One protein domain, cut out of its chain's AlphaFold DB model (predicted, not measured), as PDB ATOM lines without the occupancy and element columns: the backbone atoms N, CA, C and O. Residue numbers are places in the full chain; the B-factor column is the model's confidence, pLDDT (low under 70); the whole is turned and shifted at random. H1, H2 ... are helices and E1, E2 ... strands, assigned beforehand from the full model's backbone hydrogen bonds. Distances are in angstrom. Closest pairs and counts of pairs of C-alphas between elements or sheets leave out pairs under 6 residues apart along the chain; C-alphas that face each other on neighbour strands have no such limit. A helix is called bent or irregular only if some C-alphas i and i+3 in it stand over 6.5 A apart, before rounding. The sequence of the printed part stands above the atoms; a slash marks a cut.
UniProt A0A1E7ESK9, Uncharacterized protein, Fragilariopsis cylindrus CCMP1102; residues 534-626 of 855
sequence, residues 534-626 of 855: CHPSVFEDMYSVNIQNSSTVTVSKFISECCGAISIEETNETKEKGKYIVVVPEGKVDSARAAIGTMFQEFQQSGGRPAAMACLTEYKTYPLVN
ATOM      1  N   CYS A 534     291.086 271.607 281.755       93.56
ATOM      2  CA  CYS A 534     291.449 270.200 281.678       93.56
ATOM      3  C   CYS A 534     290.217 269.337 281.984       93.56
ATOM      4  O   CYS A 534     289.714 269.364 283.104       93.56
ATOM      5  N   HIS A 535     289.717 268.592 280.996       94.62
ATOM      6  CA  HIS A 535     288.649 267.602 281.197       94.62
ATOM      7  C   HIS A 535     289.236 266.326 281.840       94.62
ATOM      8  O   HIS A 535     290.368 265.973 281.501       94.62
ATOM      9  N   PRO A 536     288.518 265.588 282.714       93.12
ATOM     10  CA  PRO A 536     289.062 264.411 283.403       93.12
ATOM     11  C   PRO A 536     289.746 263.379 282.488       93.12
ATOM     12  O   PRO A 536     290.837 262.909 282.805       93.12
ATOM     13  N   SER A 537     289.174 263.093 281.311       92.81
ATOM     14  CA  SER A 537     289.747 262.122 280.360       92.81
ATOM     15  C   SER A 537     291.090 262.539 279.745       92.81
ATOM     16  O   SER A 537     291.760 261.709 279.134       92.81
ATOM     17  N   VAL A 538     291.540 263.788 279.926       92.25
ATOM     18  CA  VAL A 538     292.908 264.197 279.566       92.25
ATOM     19  C   VAL A 538     293.930 263.384 280.356       92.25
ATOM     20  O   VAL A 538     294.941 262.996 279.787       92.25
ATOM     21  N   PHE A 539     293.666 263.070 281.630       93.38
ATOM     22  CA  PHE A 539     294.583 262.297 282.477       93.38
ATOM     23  C   PHE A 539     294.656 260.806 282.104       93.38
ATOM     24  O   PHE A 539     295.604 260.123 282.505       93.38
ATOM     25  N   GLU A 540     293.682 260.317 281.337       92.12
ATOM     26  CA  GLU A 540     293.582 258.939 280.839       92.12
ATOM     27  C   GLU A 540     294.149 258.785 279.417       92.12
ATOM     28  O   GLU A 540     294.497 257.675 279.019       92.12
ATOM     29  N   ASP A 541     294.278 259.881 278.657       89.81
ATOM     30  CA  ASP A 541     294.806 259.855 277.289       89.81
ATOM     31  C   ASP A 541     296.295 259.466 277.244       89.81
ATOM     32  O   ASP A 541     297.067 259.704 278.180       89.81
ATOM     33  N   MET A 542     296.706 258.864 276.126       88.56
ATOM     34  CA  MET A 542     298.047 258.318 275.935       88.56
ATOM     35  C   MET A 542     298.992 259.358 275.322       88.56
ATOM     36  O   MET A 542     298.757 259.910 274.238       88.56
ATOM     37  N   TYR A 543     300.109 259.582 276.009       85.25
ATOM     38  CA  TYR A 543     301.169 260.507 275.646       85.25
ATOM     39  C   TYR A 543     302.477 259.759 275.346       85.25
ATOM     40  O   TYR A 543     302.852 258.828 276.063       85.25
ATOM     41  N   SER A 544     303.162 260.150 274.269       81.31
ATOM     42  CA  SER A 544     304.396 259.510 273.794       81.31
ATOM     43  C   SER A 544     305.616 260.220 274.371       81.31
ATOM     44  O   SER A 544     305.908 261.352 273.995       81.31
ATOM     45  N   VAL A 545     306.349 259.564 275.268       72.44
ATOM     46  CA  VAL A 545     307.449 260.207 275.997       72.44
ATOM     47  C   VAL A 545     308.770 260.041 275.243       72.44
ATOM     48  O   VAL A 545     309.262 258.931 275.050       72.44
ATOM     49  N   ASN A 546     309.398 261.158 274.866       63.72
ATOM     50  CA  ASN A 546     310.655 261.201 274.099       63.72
ATOM     51  C   ASN A 546     311.926 260.818 274.911       63.72
ATOM     52  O   ASN A 546     313.025 261.291 274.619       63.72
ATOM     53  N   ILE A 547     311.809 259.971 275.944       54.38
ATOM     54  CA  ILE A 547     312.914 259.596 276.848       54.38
ATOM     55  C   ILE A 547     313.450 258.198 276.496       54.38
ATOM     56  O   ILE A 547     313.023 257.191 277.045       54.38
ATOM     57  N   GLN A 548     314.435 258.172 275.590       45.56
ATOM     58  CA  GLN A 548     315.368 257.073 275.243       45.56
ATOM     59  C   GLN A 548     314.829 255.691 274.809       45.56
ATOM     60  O   GLN A 548     315.563 254.978 274.133       45.56
ATOM     61  N   ASN A 549     313.587 255.323 275.105       49.47
ATOM     62  CA  ASN A 549     312.835 254.235 274.477       49.47
ATOM     63  C   ASN A 549     311.373 254.687 274.464       49.47
ATOM     64  O   ASN A 549     310.792 254.814 275.536       49.47
ATOM     65  N   SER A 550     310.809 254.974 273.288       56.94
ATOM     66  CA  SER A 550     309.534 255.695 273.138       56.94
ATOM     67  C   SER A 550     308.332 254.940 273.717       56.94
ATOM     68  O   SER A 550     307.610 254.248 273.000       56.94
ATOM     69  N   SER A 551     308.110 255.080 275.021       69.12
ATOM     70  CA  SER A 551     306.968 254.521 275.731       69.12
ATOM     71  C   SER A 551     305.769 255.459 275.633       69.12
ATOM     72  O   SER A 551     305.872 256.678 275.803       69.12
ATOM     73  N   THR A 552     304.606 254.877 275.363       82.06
ATOM     74  CA  THR A 552     303.323 255.550 275.535       82.06
ATOM     75  C   THR A 552     302.839 255.307 276.963       82.06
ATOM     76  O   THR A 552     302.726 254.167 277.411       82.06
ATOM     77  N   VAL A 553     302.573 256.385 277.696       88.38
ATOM     78  CA  VAL A 553     302.057 256.354 279.074       88.38
ATOM     79  C   VAL A 553     300.814 257.231 279.165       88.38
ATOM     80  O   VAL A 553     300.626 258.116 278.333       88.38
ATOM     81  N   THR A 554     299.964 257.027 280.167       91.38
ATOM     82  CA  THR A 554     298.856 257.960 280.412       91.38
ATOM     83  C   THR A 554     299.397 259.322 280.852       91.38
ATOM     84  O   THR A 554     300.414 259.399 281.547       91.38
ATOM     85  N   VAL A 555     298.709 260.413 280.509       91.75
ATOM     86  CA  VAL A 555     299.073 261.773 280.960       91.75
ATOM     87  C   VAL A 555     299.190 261.857 282.489       91.75
ATOM     88  O   VAL A 555     300.115 262.487 282.999       91.75
ATOM     89  N   SER A 556     298.322 261.162 283.231       92.50
ATOM     90  CA  SER A 556     298.440 260.991 284.690       92.50
ATOM     91  C   SER A 556     299.820 260.476 285.122       92.50
ATOM     92  O   SER A 556     300.445 261.081 285.993       92.50
ATOM     93  N   LYS A 557     300.324 259.410 284.486       91.00
ATOM     94  CA  LYS A 557     301.654 258.838 284.753       91.00
ATOM     95  C   LYS A 557     302.789 259.741 284.286       91.00
ATOM     96  O   LYS A 557     303.792 259.849 284.979       91.00
ATOM     97  N   PHE A 558     302.643 260.438 283.161       92.12
ATOM     98  CA  PHE A 558     303.638 261.429 282.737       92.12
ATOM     99  C   PHE A 558     303.790 262.566 283.767       92.12
ATOM    100  O   PHE A 558     304.904 263.006 284.058       92.12
ATOM    101  N   ILE A 559     302.685 263.012 284.369       93.06
ATOM    102  CA  ILE A 559     302.693 264.053 285.401       93.06
ATOM    103  C   ILE A 559     303.312 263.540 286.716       93.06
ATOM    104  O   ILE A 559     304.158 264.229 287.292       93.06
ATOM    105  N   SER A 560     302.965 262.339 287.190       90.69
ATOM    106  CA  SER A 560     303.547 261.795 288.429       90.69
ATOM    107  C   SER A 560     304.984 261.288 288.249       90.69
ATOM    108  O   SER A 560     305.895 261.763 288.923       90.69
ATOM    109  N   GLU A 561     305.218 260.364 287.316       88.12
ATOM    110  CA  GLU A 561     306.490 259.652 287.145       88.12
ATOM    111  C   GLU A 561     307.551 260.523 286.449       88.12
ATOM    112  O   GLU A 561     308.681 260.626 286.933       88.12
ATOM    113  N   CYS A 562     307.208 261.189 285.337       86.94
ATOM    114  CA  CYS A 562     308.183 261.947 284.540       86.94
ATOM    115  C   CYS A 562     308.367 263.389 285.035       86.94
ATOM    116  O   CYS A 562     309.500 263.843 285.196       86.94
ATOM    117  N   CYS A 563     307.277 264.113 285.315       89.56
ATOM    118  CA  CYS A 563     307.357 265.476 285.858       89.56
ATOM    119  C   CYS A 563     307.648 265.485 287.371       89.56
ATOM    120  O   CYS A 563     308.098 266.497 287.913       89.56
ATOM    121  N   GLY A 564     307.446 264.356 288.060       89.69
ATOM    122  CA  GLY A 564     307.738 264.214 289.483       89.69
ATOM    123  C   GLY A 564     306.715 264.878 290.401       89.69
ATOM    124  O   GLY A 564     307.110 265.348 291.471       89.69
ATOM    125  N   ALA A 565     305.452 264.962 289.977       92.38
ATOM    126  CA  ALA A 565     304.353 265.402 290.826       92.38
ATOM    127  C   ALA A 565     303.998 264.346 291.884       92.38
ATOM    128  O   ALA A 565     304.062 263.144 291.640       92.38
ATOM    129  N   ILE A 566     303.580 264.821 293.054       92.44
ATOM    130  CA  ILE A 566     303.150 264.003 294.192       92.44
ATOM    131  C   ILE A 566     301.676 263.606 294.048       92.44
ATOM    132  O   ILE A 566     301.318 262.453 294.286       92.44
ATOM    133  N   SER A 567     300.820 264.544 293.637       92.31
ATOM    134  CA  SER A 567     299.412 264.274 293.340       92.31
ATOM    135  C   SER A 567     298.818 265.279 292.349       92.31
ATOM    136  O   SER A 567     299.382 266.347 292.095       92.31
ATOM    137  N   ILE A 568     297.678 264.902 291.764       93.69
ATOM    138  CA  ILE A 568     296.821 265.758 290.941       93.69
ATOM    139  C   ILE A 568     295.504 265.891 291.706       93.69
ATOM    140  O   ILE A 568     294.809 264.902 291.924       93.69
ATOM    141  N   GLU A 569     295.197 267.103 292.146       93.56
ATOM    142  CA  GLU A 569     294.090 267.410 293.044       93.56
ATOM    143  C   GLU A 569     292.985 268.158 292.292       93.56
ATOM    144  O   GLU A 569     293.241 269.084 291.516       93.56
ATOM    145  N   GLU A 570     291.739 267.761 292.541       93.12
ATOM    146  CA  GLU A 570     290.553 268.508 292.123       93.12
ATOM    147  C   GLU A 570     290.422 269.838 292.893       93.12
ATOM    148  O   GLU A 570     291.132 270.132 293.857       93.12
ATOM    149  N   THR A 571     289.484 270.673 292.466       90.69
ATOM    150  CA  THR A 571     289.100 271.915 293.134       90.69
ATOM    151  C   THR A 571     287.588 272.105 293.033       90.69
ATOM    152  O   THR A 571     286.932 271.504 292.183       90.69
ATOM    153  N   ASN A 572     287.025 273.021 293.825       88.06
ATOM    154  CA  ASN A 572     285.611 273.407 293.699       88.06
ATOM    155  C   ASN A 572     285.261 273.861 292.262       88.06
ATOM    156  O   ASN A 572     284.134 273.688 291.812       88.06
ATOM    157  N   GLU A 573     286.240 274.409 291.531       89.56
ATOM    158  CA  GLU A 573     286.092 274.914 290.162       89.56
ATOM    159  C   GLU A 573     286.425 273.861 289.082       89.56
ATOM    160  O   GLU A 573     286.423 274.189 287.895       89.56
ATOM    161  N   THR A 574     286.709 272.598 289.444       92.06
ATOM    162  CA  THR A 574     287.001 271.528 288.468       92.06
ATOM    163  C   THR A 574     285.861 271.368 287.466       92.06
ATOM    164  O   THR A 574     286.098 271.454 286.266       92.06
ATOM    165  N   LYS A 575     284.622 271.219 287.949       91.00
ATOM    166  CA  LYS A 575     283.435 270.972 287.107       91.00
ATOM    167  C   LYS A 575     283.018 272.160 286.235       91.00
ATOM    168  O   LYS A 575     282.281 271.980 285.279       91.00
ATOM    169  N   GLU A 576     283.435 273.374 286.590       90.62
ATOM    170  CA  GLU A 576     283.032 274.598 285.882       90.62
ATOM    171  C   GLU A 576     284.113 275.118 284.930       90.62
ATOM    172  O   GLU A 576     283.805 275.797 283.951       90.62
ATOM    173  N   LYS A 577     285.391 274.866 285.246       90.81
ATOM    174  CA  LYS A 577     286.542 275.522 284.603       90.81
ATOM    175  C   LYS A 577     287.673 274.556 284.238       90.81
ATOM    176  O   LYS A 577     288.746 275.017 283.846       90.81
ATOM    177  N   GLY A 578     287.491 273.246 284.430       92.94
ATOM    178  CA  GLY A 578     288.540 272.238 284.251       92.94
ATOM    179  C   GLY A 578     289.778 272.511 285.110       92.94
ATOM    180  O   GLY A 578     290.904 272.301 284.655       92.94
ATOM    181  N   LYS A 579     289.586 273.096 286.304       93.19
ATOM    182  CA  LYS A 579     290.675 273.537 287.187       93.19
ATOM    183  C   LYS A 579     291.185 272.394 288.061       93.19
ATOM    184  O   LYS A 579     290.414 271.820 288.828       93.19
ATOM    185  N   TYR A 580     292.489 272.147 288.013       94.88
ATOM    186  CA  TYR A 580     293.190 271.174 288.859       94.88
ATOM    187  C   TYR A 580     294.442 271.797 289.481       94.88
ATOM    188  O   TYR A 580     295.000 272.757 288.945       94.88
ATOM    189  N   ILE A 581     294.906 271.236 290.598       93.81
ATOM    190  CA  ILE A 581     296.179 271.584 291.236       93.81
ATOM    191  C   ILE A 581     297.098 270.365 291.165       93.81
ATOM    192  O   ILE A 581     296.849 269.350 291.805       93.81
ATOM    193  N   VAL A 582     298.187 270.462 290.407       94.56
ATOM    194  CA  VAL A 582     299.271 269.474 290.451       94.56
ATOM    195  C   VAL A 582     300.228 269.877 291.570       94.56
ATOM    196  O   VAL A 582     300.760 270.988 291.566       94.56
ATOM    197  N   VAL A 583     300.439 268.992 292.541       94.44
ATOM    198  CA  VAL A 583     301.319 269.224 293.694       94.44
ATOM    199  C   VAL A 583     302.726 268.738 293.353       94.44
ATOM    200  O   VAL A 583     302.921 267.554 293.084       94.44
ATOM    201  N   VAL A 584     303.715 269.637 293.350       93.88
ATOM    202  CA  VAL A 584     305.089 269.347 292.897       93.88
ATOM    203  C   VAL A 584     306.117 269.818 293.941       93.88
ATOM    204  O   VAL A 584     305.942 270.897 294.511       93.88
ATOM    205  N   PRO A 585     307.209 269.065 294.198       93.38
ATOM    206  CA  PRO A 585     308.328 269.547 295.011       93.38
ATOM    207  C   PRO A 585     308.994 270.787 294.398       93.38
ATOM    208  O   PRO A 585     309.233 270.825 293.192       93.38
ATOM    209  N   GLU A 586     309.371 271.765 295.222       89.62
ATOM    210  CA  GLU A 586     309.895 273.077 294.807       89.62
ATOM    211  C   GLU A 586     311.024 272.986 293.767       89.62
ATOM    212  O   GLU A 586     310.979 273.664 292.743       89.62
ATOM    213  N   GLY A 587     311.981 272.075 293.964       89.19
ATOM    214  CA  GLY A 587     313.100 271.854 293.039       89.19
ATOM    215  C   GLY A 587     312.736 271.257 291.668       89.19
ATOM    216  O   GLY A 587     313.626 271.108 290.836       89.19
ATOM    217  N   LYS A 588     311.466 270.899 291.423       91.31
ATOM    218  CA  LYS A 588     310.961 270.361 290.145       91.31
ATOM    219  C   LYS A 588     309.916 271.251 289.458       91.31
ATOM    220  O   LYS A 588     309.553 270.957 288.318       91.31
ATOM    221  N   VAL A 589     309.428 272.313 290.106       90.06
ATOM    222  CA  VAL A 589     308.249 273.083 289.650       90.06
ATOM    223  C   VAL A 589     308.421 273.636 288.241       90.06
ATOM    224  O   VAL A 589     307.546 273.445 287.401       90.06
ATOM    225  N   ASP A 590     309.546 274.292 287.959       87.94
ATOM    226  CA  ASP A 590     309.756 274.956 286.669       87.94
ATOM    227  C   ASP A 590     309.908 273.942 285.524       87.94
ATOM    228  O   ASP A 590     309.337 274.130 284.449       87.94
ATOM    229  N   SER A 591     310.588 272.817 285.776       90.94
ATOM    230  CA  SER A 591     310.681 271.690 284.838       90.94
ATOM    231  C   SER A 591     309.334 271.002 284.599       90.94
ATOM    232  O   SER A 591     309.009 270.695 283.455       90.94
ATOM    233  N   ALA A 592     308.527 270.798 285.646       92.69
ATOM    234  CA  ALA A 592     307.199 270.201 285.529       92.69
ATOM    235  C   ALA A 592     306.231 271.132 284.783       92.69
ATOM    236  O   ALA A 592     305.527 270.685 283.881       92.69
ATOM    237  N   ARG A 593     306.246 272.439 285.084       90.94
ATOM    238  CA  ARG A 593     305.465 273.463 284.369       90.94
ATOM    239  C   ARG A 593     305.789 273.450 282.876       90.94
ATOM    240  O   ARG A 593     304.872 273.397 282.062       90.94
ATOM    241  N   ALA A 594     307.078 273.462 282.527       89.38
ATOM    242  CA  ALA A 594     307.520 273.424 281.137       89.38
ATOM    243  C   ALA A 594     307.087 272.126 280.431       89.38
ATOM    244  O   ALA A 594     306.502 272.192 279.356       89.38
ATOM    245  N   ALA A 595     307.300 270.962 281.056       91.44
ATOM    246  CA  ALA A 595     306.939 269.665 280.486       91.44
ATOM    247  C   ALA A 595     305.423 269.515 280.248       91.44
ATOM    248  O   ALA A 595     305.008 269.113 279.161       91.44
ATOM    249  N   ILE A 596     304.590 269.896 281.224       93.00
ATOM    250  CA  ILE A 596     303.122 269.873 281.098       93.00
ATOM    251  C   ILE A 596     302.652 270.907 280.060       93.00
ATOM    252  O   ILE A 596     301.750 270.625 279.272       93.00
ATOM    253  N   GLY A 597     303.293 272.080 280.002       90.56
ATOM    254  CA  GLY A 597     303.029 273.101 278.988       90.56
ATOM    255  C   GLY A 597     303.298 272.612 277.561       90.56
ATOM    256  O   GLY A 597     302.439 272.763 276.695       90.56
ATOM    257  N   THR A 598     304.448 271.974 277.317       90.00
ATOM    258  CA  THR A 598     304.782 271.364 276.016       90.00
ATOM    259  C   THR A 598     303.815 270.237 275.658       90.00
ATOM    260  O   THR A 598     303.272 270.236 274.555       90.00
ATOM    261  N   MET A 599     303.511 269.339 276.600       90.94
ATOM    262  CA  MET A 599     302.526 268.266 276.414       90.94
ATOM    263  C   MET A 599     301.152 268.818 275.993       90.94
ATOM    264  O   MET A 599     300.543 268.308 275.053       90.94
ATOM    265  N   PHE A 600     300.669 269.897 276.624       90.88
ATOM    266  CA  PHE A 600     299.420 270.550 276.217       90.88
ATOM    267  C   PHE A 600     299.511 271.250 274.850       90.88
ATOM    268  O   PHE A 600     298.525 271.249 274.116       90.88
ATOM    269  N   GLN A 601     300.666 271.787 274.445       88.00
ATOM    270  CA  GLN A 601     300.851 272.339 273.092       88.00
ATOM    271  C   GLN A 601     300.831 271.244 272.010       88.00
ATOM    272  O   GLN A 601     300.231 271.433 270.953       88.00
ATOM    273  N   GLU A 602     301.426 270.079 272.268       87.00
ATOM    274  CA  GLU A 602     301.373 268.914 271.368       87.00
ATOM    275  C   GLU A 602     299.951 268.319 271.291       87.00
ATOM    276  O   GLU A 602     299.479 267.914 270.223       87.00
ATOM    277  N   PHE A 603     299.221 268.332 272.408       82.88
ATOM    278  CA  PHE A 603     297.807 267.955 272.493       82.88
ATOM    279  C   PHE A 603     296.897 268.910 271.695       82.88
ATOM    280  O   PHE A 603     296.027 268.453 270.956       82.88
ATOM    281  N   GLN A 604     297.152 270.224 271.754       82.62
ATOM    282  CA  GLN A 604     296.479 271.245 270.934       82.62
ATOM    283  C   GLN A 604     296.729 271.043 269.430       82.62
ATOM    284  O   GLN A 604     295.801 271.129 268.627       82.62
ATOM    285  N   GLN A 605     297.971 270.736 269.040       81.69
ATOM    286  CA  GLN A 605     298.335 270.457 267.643       81.69
ATOM    287  C   GLN A 605     297.715 269.150 267.118       81.69
ATOM    288  O   GLN A 605     297.451 269.029 265.924       81.69
ATOM    289  N   SER A 606     297.424 268.192 268.003       72.50
ATOM    290  CA  SER A 606     296.747 266.926 267.686       72.50
ATOM    291  C   SER A 606     295.243 266.945 268.017       72.50
ATOM    292  O   SER A 606     294.672 265.936 268.428       72.50
ATOM    293  N   GLY A 607     294.577 268.084 267.776       61.06
ATOM    294  CA  GLY A 607     293.187 268.385 268.169       61.06
ATOM    295  C   GLY A 607     292.068 267.443 267.683       61.06
ATOM    296  O   GLY A 607     290.919 267.636 268.062       61.06
ATOM    297  N   GLY A 608     292.370 266.401 266.901       72.62
ATOM    298  CA  GLY A 608     291.443 265.293 266.624       72.62
ATOM    299  C   GLY A 608     291.290 264.279 267.774       72.62
ATOM    300  O   GLY A 608     290.456 263.380 267.681       72.62
ATOM    301  N   ARG A 609     292.085 264.387 268.853       82.12
ATOM    302  CA  ARG A 609     291.993 263.516 270.042       82.12
ATOM    303  C   ARG A 609     290.627 263.654 270.745       82.12
ATOM    304  O   ARG A 609     290.210 264.782 271.016       82.12
ATOM    305  N   PRO A 610     289.968 262.552 271.167       87.88
ATOM    306  CA  PRO A 610     288.695 262.617 271.895       87.88
ATOM    307  C   PRO A 610     288.741 263.473 273.171       87.88
ATOM    308  O   PRO A 610     287.834 264.265 273.412       87.88
ATOM    309  N   ALA A 611     289.821 263.383 273.956       88.38
ATOM    310  CA  ALA A 611     289.998 264.200 275.157       88.38
ATOM    311  C   ALA A 611     290.181 265.701 274.840       88.38
ATOM    312  O   ALA A 611     289.736 266.554 275.609       88.38
ATOM    313  N   ALA A 612     290.779 266.044 273.693       86.25
ATOM    314  CA  ALA A 612     290.932 267.433 273.254       86.25
ATOM    315  C   ALA A 612     289.582 268.029 272.826       86.25
ATOM    316  O   ALA A 612     289.228 269.135 273.238       86.25
ATOM    317  N   MET A 613     288.780 267.245 272.097       88.62
ATOM    318  CA  MET A 613     287.403 267.599 271.747       88.62
ATOM    319  C   MET A 613     286.495 267.730 272.980       88.62
ATOM    320  O   MET A 613     285.644 268.619 273.004       88.62
ATOM    321  N   ALA A 614     286.693 266.919 274.027       90.56
ATOM    322  CA  ALA A 614     285.973 267.065 275.294       90.56
ATOM    323  C   ALA A 614     286.268 268.419 275.974       90.56
ATOM    324  O   ALA A 614     285.335 269.143 276.322       90.56
ATOM    325  N   CYS A 615     287.543 268.823 276.059       90.88
ATOM    326  CA  CYS A 615     287.936 270.127 276.615       90.88
ATOM    327  C   CYS A 615     287.315 271.304 275.839       90.88
ATOM    328  O   CYS A 615     286.764 272.226 276.442       90.88
ATOM    329  N   LEU A 616     287.337 271.247 274.500       89.75
ATOM    330  CA  LEU A 616     286.677 272.246 273.652       89.75
ATOM    331  C   LEU A 616     285.152 272.269 273.833       89.75
ATOM    332  O   LEU A 616     284.553 273.340 273.766       89.75
ATOM    333  N   THR A 617     284.522 271.116 274.057       91.06
ATOM    334  CA  THR A 617     283.064 271.013 274.209       91.06
ATOM    335  C   THR A 617     282.596 271.594 275.544       91.06
ATOM    336  O   THR A 617     281.623 272.346 275.570       91.06
ATOM    337  N   GLU A 618     283.292 271.286 276.642       93.62
ATOM    338  CA  GLU A 618     282.891 271.712 277.990       93.62
ATOM    339  C   GLU A 618     283.392 273.126 278.334       93.62
ATOM    340  O   GLU A 618     282.612 273.976 278.765       93.62
ATOM    341  N   TYR A 619     284.671 273.422 278.073       92.00
ATOM    342  CA  TYR A 619     285.327 274.665 278.513       92.00
ATOM    343  C   TYR A 619     285.623 275.661 277.383       92.00
ATOM    344  O   TYR A 619     286.122 276.754 277.653       92.00
ATOM    345  N   LYS A 620     285.309 275.324 276.121       90.69
ATOM    346  CA  LYS A 620     285.488 276.185 274.925       90.69
ATOM    347  C   LYS A 620     286.938 276.592 274.632       90.69
ATOM    348  O   LYS A 620     287.182 277.461 273.799       90.69
ATOM    349  N   THR A 621     287.899 275.952 275.289       90.19
ATOM    350  CA  THR A 621     289.337 276.127 275.082       90.19
ATOM    351  C   THR A 621     290.055 274.818 275.395       90.19
ATOM    352  O   THR A 621     289.533 273.958 276.103       90.19
ATOM    353  N   TYR A 622     291.255 274.661 274.852       89.56
ATOM    354  CA  TYR A 622     292.135 273.546 275.179       89.56
ATOM    355  C   TYR A 622     292.725 273.686 276.594       89.56
ATOM    356  O   TYR A 622     292.811 274.813 277.098       89.56
ATOM    357  N   PRO A 623     293.183 272.578 277.212       90.81
ATOM    358  CA  PRO A 623     293.860 272.627 278.498       90.81
ATOM    359  C   PRO A 623     295.129 273.476 278.430       90.81
ATOM    360  O   PRO A 623     295.840 273.500 277.419       90.81
ATOM    361  N   LEU A 624     295.406 274.173 279.529       90.44
ATOM    362  CA  LEU A 624     296.558 275.057 279.677       90.44
ATOM    363  C   LEU A 624     297.078 275.063 281.116       90.44
ATOM    364  O   LEU A 624     296.320 274.891 282.075       90.44
ATOM    365  N   VAL A 625     298.382 275.295 281.268       89.50
ATOM    366  CA  VAL A 625     298.986 275.598 282.569       89.50
ATOM    367  C   VAL A 625     298.761 277.079 282.858       89.50
ATOM    368  O   VAL A 625     299.037 277.935 282.017       89.50
ATOM    369  N   ASN A 626     298.202 277.391 284.023       81.12
ATOM    370  CA  ASN A 626     297.838 278.754 284.376       81.12
ATOM    371  C   ASN A 626     298.998 279.479 285.065       81.12
ATOM    372  O   ASN A 626     299.071 279.556 286.291       81.12
TER     373      ASN A 626
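AT A GLANCE: This is residues 534 to 626 of the 855 residues of an uncharacterized protein of Fragilariopsis cylindrus CCMP1102 (UniProt A0A1E7ESK9). The two-stranded sheet E3 E4 makes one side of a compact body, and the long helix H4 sets out from the end of E4 and runs away from it, with H5 turned about perpendicular near its other end. H2 sits between that sheet and the small hairpin E1 E2, and the short H1 bridges H2 and H5. The printed part has 93 residues, with five named helices and four named strands in the order H1 E1 E2 H2 E3 H3 E4 H4 H5; both sheets, of two strands each, are antiparallel, and the class is mixed, helices and strands. The radius of gyration of the C-alphas is 12.7 A, and they span 34 by 28 by 18 A.

IN THESE COORDINATES: E3 is residues 567 to 569, 6.2 A, and E4 is residues 580 to 585, 16.4 A. H4, residues 586 to 605, runs 29.6 A from C-alpha 586 at (309.895, 273.077, 294.807) to C-alpha 605 at (298.335, 270.457, 267.643). H2 is residues 555 to 562, 9.8 A. E1 is residues 542 to 545, 9.6 A, and E2 residues 551 to 554, 10.0 A. H1 is residues 536 to 539, 6.0 A, beginning at C-alpha 536 (289.062, 264.411, 283.403). H3 is residues 574 to 577, 5.6 A, and H5 residues 610 to 619, 14.2 A.

HOW THE PARTS SIT: E3 and E4 are antiparallel at 152 degrees, with N 569 and O 581 2.8 A apart, within hydrogen-bond range. The closest C-alphas of E4 and H4 are those of Val 584 and Ala 592, 7.7 A. H2 and E4 are near each other, with 6 pairs of C-alphas within 10 A. H2 and H4 are close but not clearly touching, closest at Ile 559 and Ile 596, 7.3 A between C-alphas; they run opposite ways at a steep tilt of 35.1 degrees, only just past shallow. E1 and E2 form a hairpin, antiparallel at 138 degrees, with N 543 and O 553 2.8 A apart. H1 only just touches H2 and H5, with 3 pairs of C-alphas within 8 A each; the closest are Phe 539 and Ser 556, 4.6 A, and Val 538 and Ala 611, 5.3 A. H4 and H5 are close but not clearly touching, about perpendicular at 80 degrees, closest at the C-alphas of Phe 603 and Ala 612, 6.9 A. H3 and H5 are close but not clearly touching, closest at the C-alphas of Lys 577 and Tyr 619, 6.3 A. E2 and H4 are apart. H4 is irregular, with C-alphas 587 and 590 7.8 A apart. Every O i to N i+4 pair is within range in H2 and H5, 14 of 16 in H4; H1 and H3 are too short for one.

THE WHOLE: The C-alphas farthest apart are those of Gln 548 and Asn 572, 38.6 A. The printed part has no cut, and the links between named elements are tight. Mean pLDDT of the printed part is 87.2; residues 546 to 551 and residue 607 are under 70.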